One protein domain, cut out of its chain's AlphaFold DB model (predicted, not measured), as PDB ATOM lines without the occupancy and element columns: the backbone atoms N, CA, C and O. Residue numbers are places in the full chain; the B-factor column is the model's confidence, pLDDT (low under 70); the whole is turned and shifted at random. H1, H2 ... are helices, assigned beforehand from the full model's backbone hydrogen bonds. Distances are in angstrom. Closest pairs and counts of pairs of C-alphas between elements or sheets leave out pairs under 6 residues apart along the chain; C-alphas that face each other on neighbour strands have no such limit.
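This is residues 1 to 94 of the 256 residues of the protein "DDE_Tnp_1 domain-containing protein" of Ferroplasma acidarmanus fer1 (UniProt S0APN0). Two helices that run opposite ways, H1 and H2, form a helical hairpin in the middle of a rather flat body, and its two arms are joined by a long loop. H3 packs across H2 on one side, H4 leads back past H2, and H5 crosses H1 on the other side, its last part reaching away from the hairpin. The 94 printed residues hold five named helices, H1 to H5 in chain order, and no named strand; the class is all helix. The whole is compact, with a radius of gyration of the C-alphas of 13.4 A and spans of 36 by 34 by 19 A.

H1, residues 2 to 22, and H2, residues 36 to 49, touch as a hairpin at a shallow tilt of 33 degrees, only just short of steep; their closest C-alphas, of Lys 10 and Ser 37, are 5.1 A apart. With residues 42 to 46 alone, H2 touches H3, residues 53 to 59, at a steep tilt of 67 degrees; the closest C-alphas, of Gly 46 and Leu 53, are 5.2 A apart. H3 and H4, residues 64 to 73, touch only at the corner, with C-alphas 54 and 64 closest at 6.1 A. H2 and H4 are close but not clearly touching, C-alphas 39 and 67 being closest at 7.8 A. Residues 78 to 86 of H5, residues 76 to 93, touch residues 9 to 16 of H1 at a steep tilt of 60 degrees, opposite ways; the closest C-alphas, of His 12 and Val 82, are 6.4 A apart. H2 and H5 are near each other; H4 and H5 are apart. Every O i to N i+4 pair is within hydrogen-bond range in H1, H2, H3 and H4, and 13 of 14 are in H5.

H1 begins at C-alpha 2 (15.288, 0.599, 74.107) and is 30.5 A long from first to last C-alpha. H2 is 19.7 A long, H3 9.9 A and H4 14.2 A. H5, 26.4 A long, ends at C-alpha 93 (7.764, -18.395, 76.177).

The C-alphas of Ser 65 and His 94, the two farthest apart, are 40.9 A apart. The printed part has no cut. The link from H1 to H2 is long, with 13 residues; the other three are tight. The pLDDT is under 70 at residue 1, residues 29 to 33 and residue 94.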
ATOM      1  N   MET A   1      17.807  -1.930  71.203       66.00
ATOM      2  CA  MET A   1      17.467  -2.248  72.611       66.00
ATOM      3  C   MET A   1      16.261  -1.463  73.147       66.00
ATOM      4  O   MET A   1      15.198  -2.049  73.283       66.00
ATOM      5  N   PHE A   2      16.347  -0.144  73.385       78.00
ATOM      6  CA  PHE A   2      15.288   0.599  74.107       78.00
ATOM      7  C   PHE A   2      13.917   0.666  73.405       78.00
ATOM      8  O   PHE A   2      12.878   0.568  74.052       78.00
ATOM      9  N   LYS A   3      13.900   0.757  72.067       81.19
ATOM     10  CA  LYS A   3      12.657   0.678  71.274       81.19
ATOM     11  C   LYS A   3      11.892  -0.631  71.524       81.19
ATOM     12  O   LYS A   3      10.666  -0.625  71.543       81.19
ATOM     13  N   HIS A   4      12.611  -1.734  71.743       83.31
ATOM     14  CA  HIS A   4      12.019  -3.046  71.996       83.31
ATOM     15  C   HIS A   4      11.425  -3.128  73.410       83.31
ATOM     16  O   HIS A   4      10.268  -3.510  73.557       83.31
ATOM     17  N   VAL A   5      12.161  -2.647  74.421       82.81
ATOM     18  CA  VAL A   5      11.676  -2.524  75.811       82.81
ATOM     19  C   VAL A   5      10.387  -1.702  75.873       82.81
ATOM     20  O   VAL A   5       9.389  -2.159  76.424       82.81
ATOM     21  N   ASN A   6      10.357  -0.536  75.218       86.56
ATOM     22  CA  ASN A   6       9.162   0.308  75.174       86.56
ATOM     23  C   ASN A   6       7.981  -0.385  74.482       86.56
ATOM     24  O   ASN A   6       6.843  -0.235  74.920       86.56
ATOM     25  N   LYS A   7       8.228  -1.152  73.410       89.50
ATOM     26  CA  LYS A   7       7.177  -1.909  72.710       89.50
ATOM     27  C   LYS A   7       6.558  -2.971  73.623       89.50
ATOM     28  O   LYS A   7       5.331  -3.066  73.678       89.50
ATOM     29  N   ILE A   8       7.390  -3.722  74.349       89.00
ATOM     30  CA  ILE A   8       6.939  -4.726  75.320       89.00
ATOM     31  C   ILE A   8       6.148  -4.039  76.441       89.00
ATOM     32  O   ILE A   8       4.969  -4.342  76.623       89.00
ATOM     33  N   LEU A   9       6.737  -3.051  77.124       90.81
ATOM     34  CA  LEU A   9       6.083  -2.330  78.223       90.81
ATOM     35  C   LEU A   9       4.737  -1.736  77.805       90.81
ATOM     36  O   LEU A   9       3.745  -1.904  78.512       90.81
ATOM     37  N   LYS A  10       4.672  -1.096  76.632       91.94
ATOM     38  CA  LYS A  10       3.447  -0.475  76.116       91.94
ATOM     39  C   LYS A  10       2.308  -1.478  75.953       91.94
ATOM     40  O   LYS A  10       1.171  -1.152  76.292       91.94
ATOM     41  N   LYS A  11       2.594  -2.697  75.482       92.62
ATOM     42  CA  LYS A  11       1.588  -3.764  75.350       92.62
ATOM     43  C   LYS A  11       0.945  -4.086  76.705       92.62
ATOM     44  O   LYS A  11      -0.279  -4.058  76.813       92.62
ATOM     45  N   HIS A  12       1.763  -4.335  77.727       93.50
ATOM     46  CA  HIS A  12       1.294  -4.705  79.067       93.50
ATOM     47  C   HIS A  12       0.613  -3.537  79.790       93.50
ATOM     48  O   HIS A  12      -0.484  -3.696  80.321       93.50
ATOM     49  N   CYS A  13       1.193  -2.336  79.723       93.06
ATOM     50  CA  CYS A  13       0.620  -1.138  80.337       93.06
ATOM     51  C   CYS A  13      -0.755  -0.793  79.755       93.06
ATOM     52  O   CYS A  13      -1.667  -0.451  80.499       93.06
ATOM     53  N   ASN A  14      -0.937  -0.918  78.435       91.31
ATOM     54  CA  ASN A  14      -2.229  -0.648  77.801       91.31
ATOM     55  C   ASN A  14      -3.307  -1.657  78.212       91.31
ATOM     56  O   ASN A  14      -4.479  -1.294  78.284       91.31
ATOM     57  N   LYS A  15      -2.935  -2.920  78.443       91.56
ATOM     58  CA  LYS A  15      -3.857  -3.937  78.963       91.56
ATOM     59  C   LYS A  15      -4.309  -3.565  80.381       91.56
ATOM     60  O   LYS A  15      -5.499  -3.369  80.596       91.56
ATOM     61  N   ILE A  16      -3.356  -3.328  81.280       91.81
ATOM     62  CA  ILE A  16      -3.619  -2.999  82.692       91.81
ATOM     63  C   ILE A  16      -4.374  -1.673  82.839       91.81
ATOM     64  O   ILE A  16      -5.268  -1.547  83.667       91.81
ATOM     65  N   SER A  17      -4.068  -0.684  82.000       89.38
ATOM     66  CA  SER A  17      -4.790   0.590  81.977       89.38
ATOM     67  C   SER A  17      -6.275   0.403  81.658       89.38
ATOM     68  O   SER A  17      -7.123   1.009  82.316       89.38
ATOM     69  N   ARG A  18      -6.618  -0.487  80.716       88.38
ATOM     70  CA  ARG A  18      -8.019  -0.822  80.414       88.38
ATOM     71  C   ARG A  18      -8.689  -1.556  81.572       88.38
ATOM     72  O   ARG A  18      -9.769  -1.147  81.972       88.38
ATOM     73  N   GLU A  19      -8.034  -2.570  82.132       88.69
ATOM     74  CA  GLU A  19      -8.549  -3.346  83.274       88.69
ATOM     75  C   GLU A  19      -8.826  -2.440  84.481       88.69
ATOM     76  O   GLU A  19      -9.919  -2.454  85.035       88.69
ATOM     77  N   SER A  20      -7.901  -1.532  84.798       85.44
ATOM     78  CA  SER A  20      -8.058  -0.595  85.913       85.44
ATOM     79  C   SER A  20      -9.247   0.365  85.772       85.44
ATOM     80  O   SER A  20      -9.738   0.883  86.771       85.44
ATOM     81  N   LYS A  21      -9.698   0.654  84.542       83.69
ATOM     82  CA  LYS A  21     -10.898   1.473  84.316       83.69
ATOM     83  C   LYS A  21     -12.161   0.697  84.667       83.69
ATOM     84  O   LYS A  21     -13.077   1.284  85.224       83.69
ATOM     85  N   VAL A  22     -12.183  -0.597  84.355       82.31
ATOM     86  CA  VAL A  22     -13.286  -1.501  84.709       82.31
ATOM     87  C   VAL A  22     -13.343  -1.698  86.225       82.31
ATOM     88  O   VAL A  22     -14.419  -1.668  86.803       82.31
ATOM     89  N   GLU A  23     -12.184  -1.789  86.881       83.25
ATOM     90  CA  GLU A  23     -12.052  -1.867  88.347       83.25
ATOM     91  C   GLU A  23     -12.365  -0.537  89.077       83.25
ATOM     92  O   GLU A  23     -12.211  -0.452  90.292       83.25
ATOM     93  N   GLY A  24     -12.740   0.533  88.363       78.69
ATOM     94  CA  GLY A  24     -13.045   1.845  88.950       78.69
ATOM     95  C   GLY A  24     -11.829   2.669  89.408       78.69
ATOM     96  O   GLY A  24     -11.990   3.804  89.848       78.69
ATOM     97  N   ILE A  25     -10.604   2.151  89.261       80.31
ATOM     98  CA  ILE A  25      -9.357   2.834  89.656       80.31
ATOM     99  C   ILE A  25      -8.999   3.951  88.663       80.31
ATOM    100  O   ILE A  25      -8.551   5.028  89.054       80.31
ATOM    101  N   GLY A  26      -9.155   3.694  87.360       77.38
ATOM    102  CA  GLY A  26      -8.966   4.701  86.312       77.38
ATOM    103  C   GLY A  26      -7.562   5.332  86.255       77.38
ATOM    104  O   GLY A  26      -7.431   6.555  86.197       77.38
ATOM    105  N   ILE A  27      -6.495   4.521  86.225       80.00
ATOM    106  CA  ILE A  27      -5.095   4.979  86.414       80.00
ATOM    107  C   ILE A  27      -4.575   6.008  85.397       80.00
ATOM    108  O   ILE A  27      -3.605   6.715  85.677       80.00
ATOM    109  N   ASP A  28      -5.187   6.072  84.212       82.06
ATOM    110  CA  ASP A  28      -4.826   6.992  83.126       82.06
ATOM    111  C   ASP A  28      -5.965   7.964  82.774       82.06
ATOM    112  O   ASP A  28      -5.872   8.690  81.782       82.06
ATOM    113  N   SER A  29      -7.037   8.012  83.574       68.69
ATOM    114  CA  SER A  29      -8.229   8.825  83.283       68.69
ATOM    115  C   SER A  29      -7.920  10.321  83.149       68.69
ATOM    116  O   SER A  29      -8.572  11.012  82.372       68.69
ATOM    117  N   TYR A  30      -6.874  10.809  83.830       61.69
ATOM    118  CA  TYR A  30      -6.531  12.235  83.898       61.69
ATOM    119  C   TYR A  30      -5.152  12.600  83.315       61.69
ATOM    120  O   TYR A  30      -4.718  13.742  83.454       61.69
ATOM    121  N   SER A  31      -4.440  11.672  82.658       65.00
ATOM    122  CA  SER A  31      -3.082  11.926  82.142       65.00
ATOM    123  C   SER A  31      -2.895  11.426  80.707       65.00
ATOM    124  O   SER A  31      -2.283  10.389  80.455       65.00
ATOM    125  N   LYS A  32      -3.406  12.194  79.733       66.50
ATOM    126  CA  LYS A  32      -3.306  11.846  78.301       66.50
ATOM    127  C   LYS A  32      -1.860  11.835  77.781       66.50
ATOM    128  O   LYS A  32      -1.518  10.972  76.980       66.50
ATOM    129  N   LYS A  33      -1.010  12.772  78.233       67.69
ATOM    130  CA  LYS A  33       0.398  12.883  77.792       67.69
ATOM    131  C   LYS A  33       1.359  11.978  78.570       67.69
ATOM    132  O   LYS A  33       2.343  11.530  77.995       67.69
ATOM    133  N   PHE A  34       1.077  11.680  79.841       82.19
ATOM    134  CA  PHE A  34       1.969  10.897  80.699       82.19
ATOM    135  C   PHE A  34       1.225   9.727  81.355       82.19
ATOM    136  O   PHE A  34       0.971   9.702  82.559       82.19
ATOM    137  N   ASN A  35       0.805   8.787  80.510       88.00
ATOM    138  CA  ASN A  35       0.088   7.574  80.905       88.00
ATOM    139  C   ASN A  35       1.021   6.522  81.542       88.00
ATOM    140  O   ASN A  35       2.236   6.724  81.646       88.00
ATOM    141  N   LEU A  36       0.467   5.385  81.973       90.06
ATOM    142  CA  LEU A  36       1.211   4.292  82.607       90.06
ATOM    143  C   LEU A  36       2.434   3.858  81.794       90.06
ATOM    144  O   LEU A  36       3.531   3.760  82.343       90.06
ATOM    145  N   SER A  37       2.259   3.657  80.485       90.81
ATOM    146  CA  SER A  37       3.345   3.232  79.600       90.81
ATOM    147  C   SER A  37       4.473   4.254  79.553       90.81
ATOM    148  O   SER A  37       5.637   3.862  79.640       90.81
ATOM    149  N   ALA A  38       4.153   5.541  79.403       89.00
ATOM    150  CA  ALA A  38       5.154   6.602  79.349       89.00
ATOM    151  C   ALA A  38       5.902   6.719  80.684       89.00
ATOM    152  O   ALA A  38       7.129   6.808  80.697       89.00
ATOM    153  N   HIS A  39       5.172   6.632  81.798       89.62
ATOM    154  CA  HIS A  39       5.757   6.698  83.131       89.62
ATOM    155  C   HIS A  39       6.743   5.557  83.389       89.62
ATOM    156  O   HIS A  39       7.914   5.816  83.663       89.62
ATOM    157  N   LEU A  40       6.318   4.302  83.216       91.12
ATOM    158  CA  LEU A  40       7.199   3.157  83.466       91.12
ATOM    159  C   LEU A  40       8.366   3.079  82.475       91.12
ATOM    160  O   LEU A  40       9.447   2.633  82.847       91.12
ATOM    161  N   SER A  41       8.191   3.559  81.240       90.00
ATOM    162  CA  SER A  41       9.292   3.616  80.265       90.00
ATOM    163  C   SER A  41      10.399   4.577  80.705       90.00
ATOM    164  O   SER A  41      11.576   4.281  80.502       90.00
ATOM    165  N   ILE A  42      10.046   5.713  81.318       89.88
ATOM    166  CA  ILE A  42      11.023   6.677  81.844       89.88
ATOM    167  C   ILE A  42      11.749   6.111  83.066       89.88
ATOM    168  O   ILE A  42      12.976   6.186  83.112       89.88
ATOM    169  N   LEU A  43      11.025   5.463  83.987       89.75
ATOM    170  CA  LEU A  43      11.634   4.774  85.133       89.75
ATOM    171  C   LEU A  43      12.613   3.683  84.670       89.75
ATOM    172  O   LEU A  43      13.777   3.675  85.072       89.75
ATOM    173  N   ALA A  44      12.177   2.810  83.753       89.62
ATOM    174  CA  ALA A  44      13.021   1.759  83.189       89.62
ATOM    175  C   ALA A  44      14.253   2.338  82.476       89.62
ATOM    176  O   ALA A  44      15.341   1.771  82.556       89.62
ATOM    177  N   LYS A  45      14.111   3.488  81.803       88.38
ATOM    178  CA  LYS A  45      15.236   4.195  81.177       88.38
ATOM    179  C   LYS A  45      16.227   4.721  82.194       88.38
ATOM    180  O   LYS A  45      17.417   4.532  81.963       88.38
ATOM    181  N   GLY A  46      15.762   5.302  83.297       87.94
ATOM    182  CA  GLY A  46      16.627   5.738  84.396       87.94
ATOM    183  C   GLY A  46      17.474   4.593  84.926       87.94
ATOM    184  O   GLY A  46      18.696   4.696  84.950       87.94
ATOM    185  N   ILE A  47      16.836   3.457  85.214       86.50
ATOM    186  CA  ILE A  47      17.509   2.270  85.754       86.50
ATOM    187  C   ILE A  47      18.506   1.684  84.744       86.50
ATOM    188  O   ILE A  47      19.680   1.511  85.059       86.50
ATOM    189  N   ILE A  48      18.067   1.411  83.510       86.81
ATOM    190  CA  ILE A  48      18.900   0.738  82.497       86.81
ATOM    191  C   ILE A  48      20.062   1.626  82.039       86.81
ATOM    192  O   ILE A  48      21.143   1.120  81.743       86.81
ATOM    193  N   LYS A  49      19.844   2.941  81.927       85.94
ATOM    194  CA  LYS A  49      20.894   3.884  81.516       85.94
ATOM    195  C   LYS A  49      21.739   4.389  82.677       85.94
ATOM    196  O   LYS A  49      22.791   4.945  82.402       85.94
ATOM    197  N   LYS A  50      21.313   4.163  83.925       85.56
ATOM    198  CA  LYS A  50      21.920   4.739  85.133       85.56
ATOM    199  C   LYS A  50      22.013   6.270  85.060       85.56
ATOM    200  O   LYS A  50      22.982   6.859  85.521       85.56
ATOM    201  N   ASN A  51      21.001   6.899  84.462       86.00
ATOM    202  CA  ASN A  51      20.909   8.351  84.333       86.00
ATOM    203  C   ASN A  51      19.945   8.912  85.376       86.00
ATOM    204  O   ASN A  51      19.007   8.222  85.787       86.00
ATOM    205  N   ASP A  52      20.129  10.185  85.722       87.94
ATOM    206  CA  ASP A  52      19.193  10.890  86.585       87.94
ATOM    207  C   ASP A  52      17.779  10.889  85.978       87.94
ATOM    208  O   ASP A  52      17.555  11.132  84.784       87.94
ATOM    209  N   LEU A  53      16.806  10.553  86.821       87.25
ATOM    210  CA  LEU A  53      15.423  10.393  86.397       87.25
ATOM    211  C   LEU A  53      14.781  11.733  86.017       87.25
ATOM    212  O   LEU A  53      13.925  11.780  85.130       87.25
ATOM    213  N   THR A  54      15.205  12.810  86.674       87.25
ATOM    214  CA  THR A  54      14.757  14.179  86.423       87.25
ATOM    215  C   THR A  54      15.203  14.620  85.037       87.25
ATOM    216  O   THR A  54      14.369  15.079  84.256       87.25
ATOM    217  N   ASP A  55      16.463  14.375  84.675       89.62
ATOM    218  CA  ASP A  55      16.989  14.685  83.339       89.62
ATOM    219  C   ASP A  55      16.250  13.916  82.244       89.62
ATOM    220  O   ASP A  55      15.904  14.462  81.190       89.62
ATOM    221  N   ILE A  56      15.955  12.634  82.478       89.19
ATOM    222  CA  ILE A  56      15.161  11.849  81.528       89.19
ATOM    223  C   ILE A  56      13.749  12.427  81.405       89.19
ATOM    224  O   ILE A  56      13.245  12.523  80.285       89.19
ATOM    225  N   ALA A  57      13.107  12.801  82.512       88.06
ATOM    226  CA  ALA A  57      11.770  13.385  82.489       88.06
ATOM    227  C   ALA A  57      11.742  14.706  81.703       88.06
ATOM    228  O   ALA A  57      10.929  14.838  80.782       88.06
ATOM    229  N   TYR A  58      12.679  15.620  81.972       89.69
ATOM    230  CA  TYR A  58      12.792  16.898  81.260       89.69
ATOM    231  C   TYR A  58      12.984  16.705  79.754       89.69
ATOM    232  O   TYR A  58      12.258  17.304  78.961       89.69
ATOM    233  N   ASN A  59      13.863  15.783  79.351       88.62
ATOM    234  CA  ASN A  59      14.083  15.439  77.940       88.62
ATOM    235  C   ASN A  59      12.851  14.828  77.243       88.62
ATOM    236  O   ASN A  59      12.826  14.715  76.019       88.62
ATOM    237  N   ASN A  60      11.832  14.410  77.999       85.56
ATOM    238  CA  ASN A  60      10.553  13.920  77.479       85.56
ATOM    239  C   ASN A  60       9.406  14.928  77.691       85.56
ATOM    240  O   ASN A  60       8.237  14.557  77.571       85.56
ATOM    241  N   GLY A  61       9.718  16.192  78.005       88.62
ATOM    242  CA  GLY A  61       8.728  17.253  78.206       88.62
ATOM    243  C   GLY A  61       7.876  17.073  79.465       88.62
ATOM    244  O   GLY A  61       6.734  17.533  79.501       88.62
ATOM    245  N   ILE A  62       8.399  16.370  80.474       88.69
ATOM    246  CA  ILE A  62       7.715  16.096  81.741       88.69
ATOM    247  C   ILE A  62       8.437  16.844  82.854       88.69
ATOM    248  O   ILE A  62       9.641  16.681  83.052       88.69
ATOM    249  N   SER A  63       7.697  17.650  83.607       88.69
ATOM    250  CA  SER A  63       8.267  18.364  84.746       88.69
ATOM    251  C   SER A  63       8.529  17.424  85.928       88.69
ATOM    252  O   SER A  63       7.827  16.428  86.138       88.69
ATOM    253  N   LYS A  64       9.479  17.803  86.794       87.62
ATOM    254  CA  LYS A  64       9.712  17.138  88.087       87.62
ATOM    255  C   LYS A  64       8.428  17.020  88.923       87.62
ATOM    256  O   LYS A  64       8.183  15.987  89.547       87.62
ATOM    257  N   SER A  65       7.578  18.050  88.901       87.25
ATOM    258  CA  SER A  65       6.304  18.065  89.632       87.25
ATOM    259  C   SER A  65       5.281  17.071  89.073       87.25
ATOM    260  O   SER A  65       4.588  16.412  89.847       87.25
ATOM    261  N   GLN A  66       5.206  16.901  87.748       86.25
ATOM    262  CA  GLN A  66       4.342  15.898  87.119       86.25
ATOM    263  C   GLN A  66       4.791  14.475  87.462       86.25
ATOM    264  O   GLN A  66       3.954  13.644  87.821       86.25
ATOM    265  N   LEU A  67       6.100  14.214  87.401       86.62
ATOM    266  CA  LEU A  67       6.676  12.924  87.773       86.62
ATOM    267  C   LEU A  67       6.396  12.588  89.246       86.62
ATOM    268  O   LEU A  67       5.862  11.522  89.542       86.62
ATOM    269  N   SER A  68       6.675  13.525  90.158       86.25
ATOM    270  CA  SER A  68       6.402  13.356  91.593       86.25
ATOM    271  C   SER A  68       4.916  13.114  91.873       86.25
ATOM    272  O   SER A  68       4.567  12.180  92.596       86.25
ATOM    273  N   LYS A  69       4.019  13.885  91.240       85.75
ATOM    274  CA  LYS A  69       2.567  13.712  91.385       85.75
ATOM    275  C   LYS A  69       2.114  12.308  90.979       85.75
ATOM    276  O   LYS A  69       1.271  11.739  91.666       85.75
ATOM    277  N   LEU A  70       2.641  11.753  89.886       84.94
ATOM    278  CA  LEU A  70       2.276  10.399  89.462       84.94
ATOM    279  C   LEU A  70       2.889   9.313  90.342       84.94
ATOM    280  O   LEU A  70       2.187   8.350  90.631       84.94
ATOM    281  N   ASN A  71       4.139   9.465  90.782       83.94
ATOM    282  CA  ASN A  71       4.753   8.529  91.729       83.94
ATOM    283  C   ASN A  71       3.957   8.442  93.034       83.94
ATOM    284  O   ASN A  71       3.714   7.347  93.522       83.94
ATOM    285  N   ASN A  72       3.488   9.580  93.551       84.31
ATOM    286  CA  ASN A  72       2.738   9.614  94.806       84.31
ATOM    287  C   ASN A  72       1.292   9.122  94.661       84.31
ATOM    288  O   ASN A  72       0.736   8.565  95.599       84.31
ATOM    289  N   LYS A  73       0.649   9.366  93.510       84.44
ATOM    290  CA  LYS A  73      -0.771   9.025  93.316       84.44
ATOM    291  C   LYS A  73      -1.005   7.637  92.741       84.44
ATOM    292  O   LYS A  73      -2.112   7.125  92.872       84.44
ATOM    293  N   ARG A  74      -0.030   7.051  92.041       85.94
ATOM    294  CA  ARG A  74      -0.207   5.735  91.429       85.94
ATOM    295  C   ARG A  74       0.030   4.651  92.486       85.94
ATOM    296  O   ARG A  74       1.132   4.588  93.023       85.94
ATOM    297  N   PRO A  75      -0.953   3.776  92.750       86.25
ATOM    298  CA  PRO A  75      -0.763   2.673  93.682       86.25
ATOM    299  C   PRO A  75       0.380   1.755  93.235       86.25
ATOM    300  O   PRO A  75       0.512   1.461  92.042       86.25
ATOM    301  N   TYR A  76       1.170   1.258  94.190       86.25
ATOM    302  CA  TYR A  76       2.266   0.322  93.911       86.25
ATOM    303  C   TYR A  76       1.769  -0.976  93.250       86.25
ATOM    304  O   TYR A  76       2.476  -1.555  92.426       86.25
ATOM    305  N   THR A  77       0.526  -1.374  93.535       87.44
ATOM    306  CA  THR A  77      -0.142  -2.553  92.960       87.44
ATOM    307  C   THR A  77      -0.208  -2.504  91.434       87.44
ATOM    308  O   THR A  77      -0.236  -3.535  90.771       87.44
ATOM    309  N   ILE A  78      -0.171  -1.313  90.825       90.12
ATOM    310  CA  ILE A  78      -0.106  -1.174  89.367       90.12
ATOM    311  C   ILE A  78       1.262  -1.599  88.829       90.12
ATOM    312  O   ILE A  78       1.336  -2.281  87.808       90.12
ATOM    313  N   SER A  79       2.343  -1.215  89.511       87.56
ATOM    314  CA  SER A  79       3.698  -1.646  89.156       87.56
ATOM    315  C   SER A  79       3.847  -3.159  89.320       87.56
ATOM    316  O   SER A  79       4.414  -3.811  88.447       87.56
ATOM    317  N   GLU A  80       3.259  -3.719  90.378       87.62
ATOM    318  CA  GLU A  80       3.183  -5.163  90.619       87.62
ATOM    319  C   GLU A  80       2.417  -5.899  89.504       87.62
ATOM    320  O   GLU A  80       2.947  -6.839  88.908       87.62
ATOM    321  N   LYS A  81       1.221  -5.418  89.124       90.50
ATOM    322  CA  LYS A  81       0.456  -5.965  87.986       90.50
ATOM    323  C   LYS A  81       1.287  -5.961  86.699       90.50
ATOM    324  O   LYS A  81       1.273  -6.941  85.954       90.50
ATOM    325  N   VAL A  82       2.027  -4.881  86.422       91.94
ATOM    326  CA  VAL A  82       2.898  -4.801  85.234       91.94
ATOM    327  C   VAL A  82       4.037  -5.814  85.319       91.94
ATOM    328  O   VAL A  82       4.288  -6.505  84.330       91.94
ATOM    329  N   PHE A  83       4.687  -5.934  86.479       89.12
ATOM    330  CA  PHE A  83       5.759  -6.899  86.714       89.12
ATOM    331  C   PHE A  83       5.304  -8.334  86.418       89.12
ATOM    332  O   PHE A  83       5.879  -8.983  85.542       89.12
ATOM    333  N   TYR A  84       4.217  -8.796  87.044       86.56
ATOM    334  CA  TYR A  84       3.718 -10.156  86.818       86.56
ATOM    335  C   TYR A  84       3.200 -10.370  85.390       86.56
ATOM    336  O   TYR A  84       3.360 -11.452  84.824       86.56
ATOM    337  N   SER A  85       2.640  -9.338  84.752       90.31
ATOM    338  CA  SER A  85       2.225  -9.413  83.345       90.31
ATOM    339  C   SER A  85       3.410  -9.651  82.397       90.31
ATOM    340  O   SER A  85       3.296 -10.434  81.445       90.31
ATOM    341  N   LEU A  86       4.550  -9.001  82.659       89.19
ATOM    342  CA  LEU A  86       5.795  -9.210  81.912       89.19
ATOM    343  C   LEU A  86       6.362 -10.601  82.189       89.19
ATOM    344  O   LEU A  86       6.623 -11.353  81.250       89.19
ATOM    345  N   LEU A  87       6.490 -10.953  83.467       83.75
ATOM    346  CA  LEU A  87       7.035 -12.224  83.934       83.75
ATOM    347  C   LEU A  87       6.283 -13.424  83.344       83.75
ATOM    348  O   LEU A  87       6.905 -14.329  82.798       83.75
ATOM    349  N   ASN A  88       4.947 -13.382  83.328       81.50
ATOM    350  CA  ASN A  88       4.116 -14.436  82.742       81.50
ATOM    351  C   ASN A  88       4.407 -14.661  81.245       81.50
ATOM    352  O   ASN A  88       4.293 -15.774  80.738       81.50
ATOM    353  N   THR A  89       4.813 -13.620  80.512       81.19
ATOM    354  CA  THR A  89       5.197 -13.774  79.100       81.19
ATOM    355  C   THR A  89       6.493 -14.565  78.964       81.19
ATOM    356  O   THR A  89       6.588 -15.415  78.081       81.19
ATOM    357  N   PHE A  90       7.465 -14.324  79.848       75.44
ATOM    358  CA  PHE A  90       8.708 -15.095  79.884       75.44
ATOM    359  C   PHE A  90       8.453 -16.542  80.294       75.44
ATOM    360  O   PHE A  90       8.909 -17.443  79.595       75.44
ATOM    361  N   ILE A  91       7.663 -16.754  81.347       73.25
ATOM    362  CA  ILE A  91       7.238 -18.080  81.814       73.25
ATOM    363  C   ILE A  91       6.629 -18.891  80.657       73.25
ATOM    364  O   ILE A  91       7.092 -19.988  80.350       73.25
ATOM    365  N   LYS A  92       5.658 -18.317  79.932       75.25
ATOM    366  CA  LYS A  92       5.014 -18.982  78.785       75.25
ATOM    367  C   LYS A  92       5.961 -19.229  77.612       75.25
ATOM    368  O   LYS A  92       5.892 -20.278  76.982       75.25
ATOM    369  N   ALA A  93       6.835 -18.273  77.301       75.75
ATOM    370  CA  ALA A  93       7.764 -18.395  76.177       75.75
ATOM    371  C   ALA A  93       8.762 -19.550  76.355       75.75
ATOM    372  O   ALA A  93       9.166 -20.157  75.369       75.75
ATOM    373  N   HIS A  94       9.122 -19.875  77.598       66.19
ATOM    374  CA  HIS A  94      10.078 -20.942  77.905       66.19
ATOM    375  C   HIS A  94       9.402 -22.300  78.161       66.19
ATOM    376  O   HIS A  94      10.064 -23.211  78.649       66.19
TER     377      HIS A  94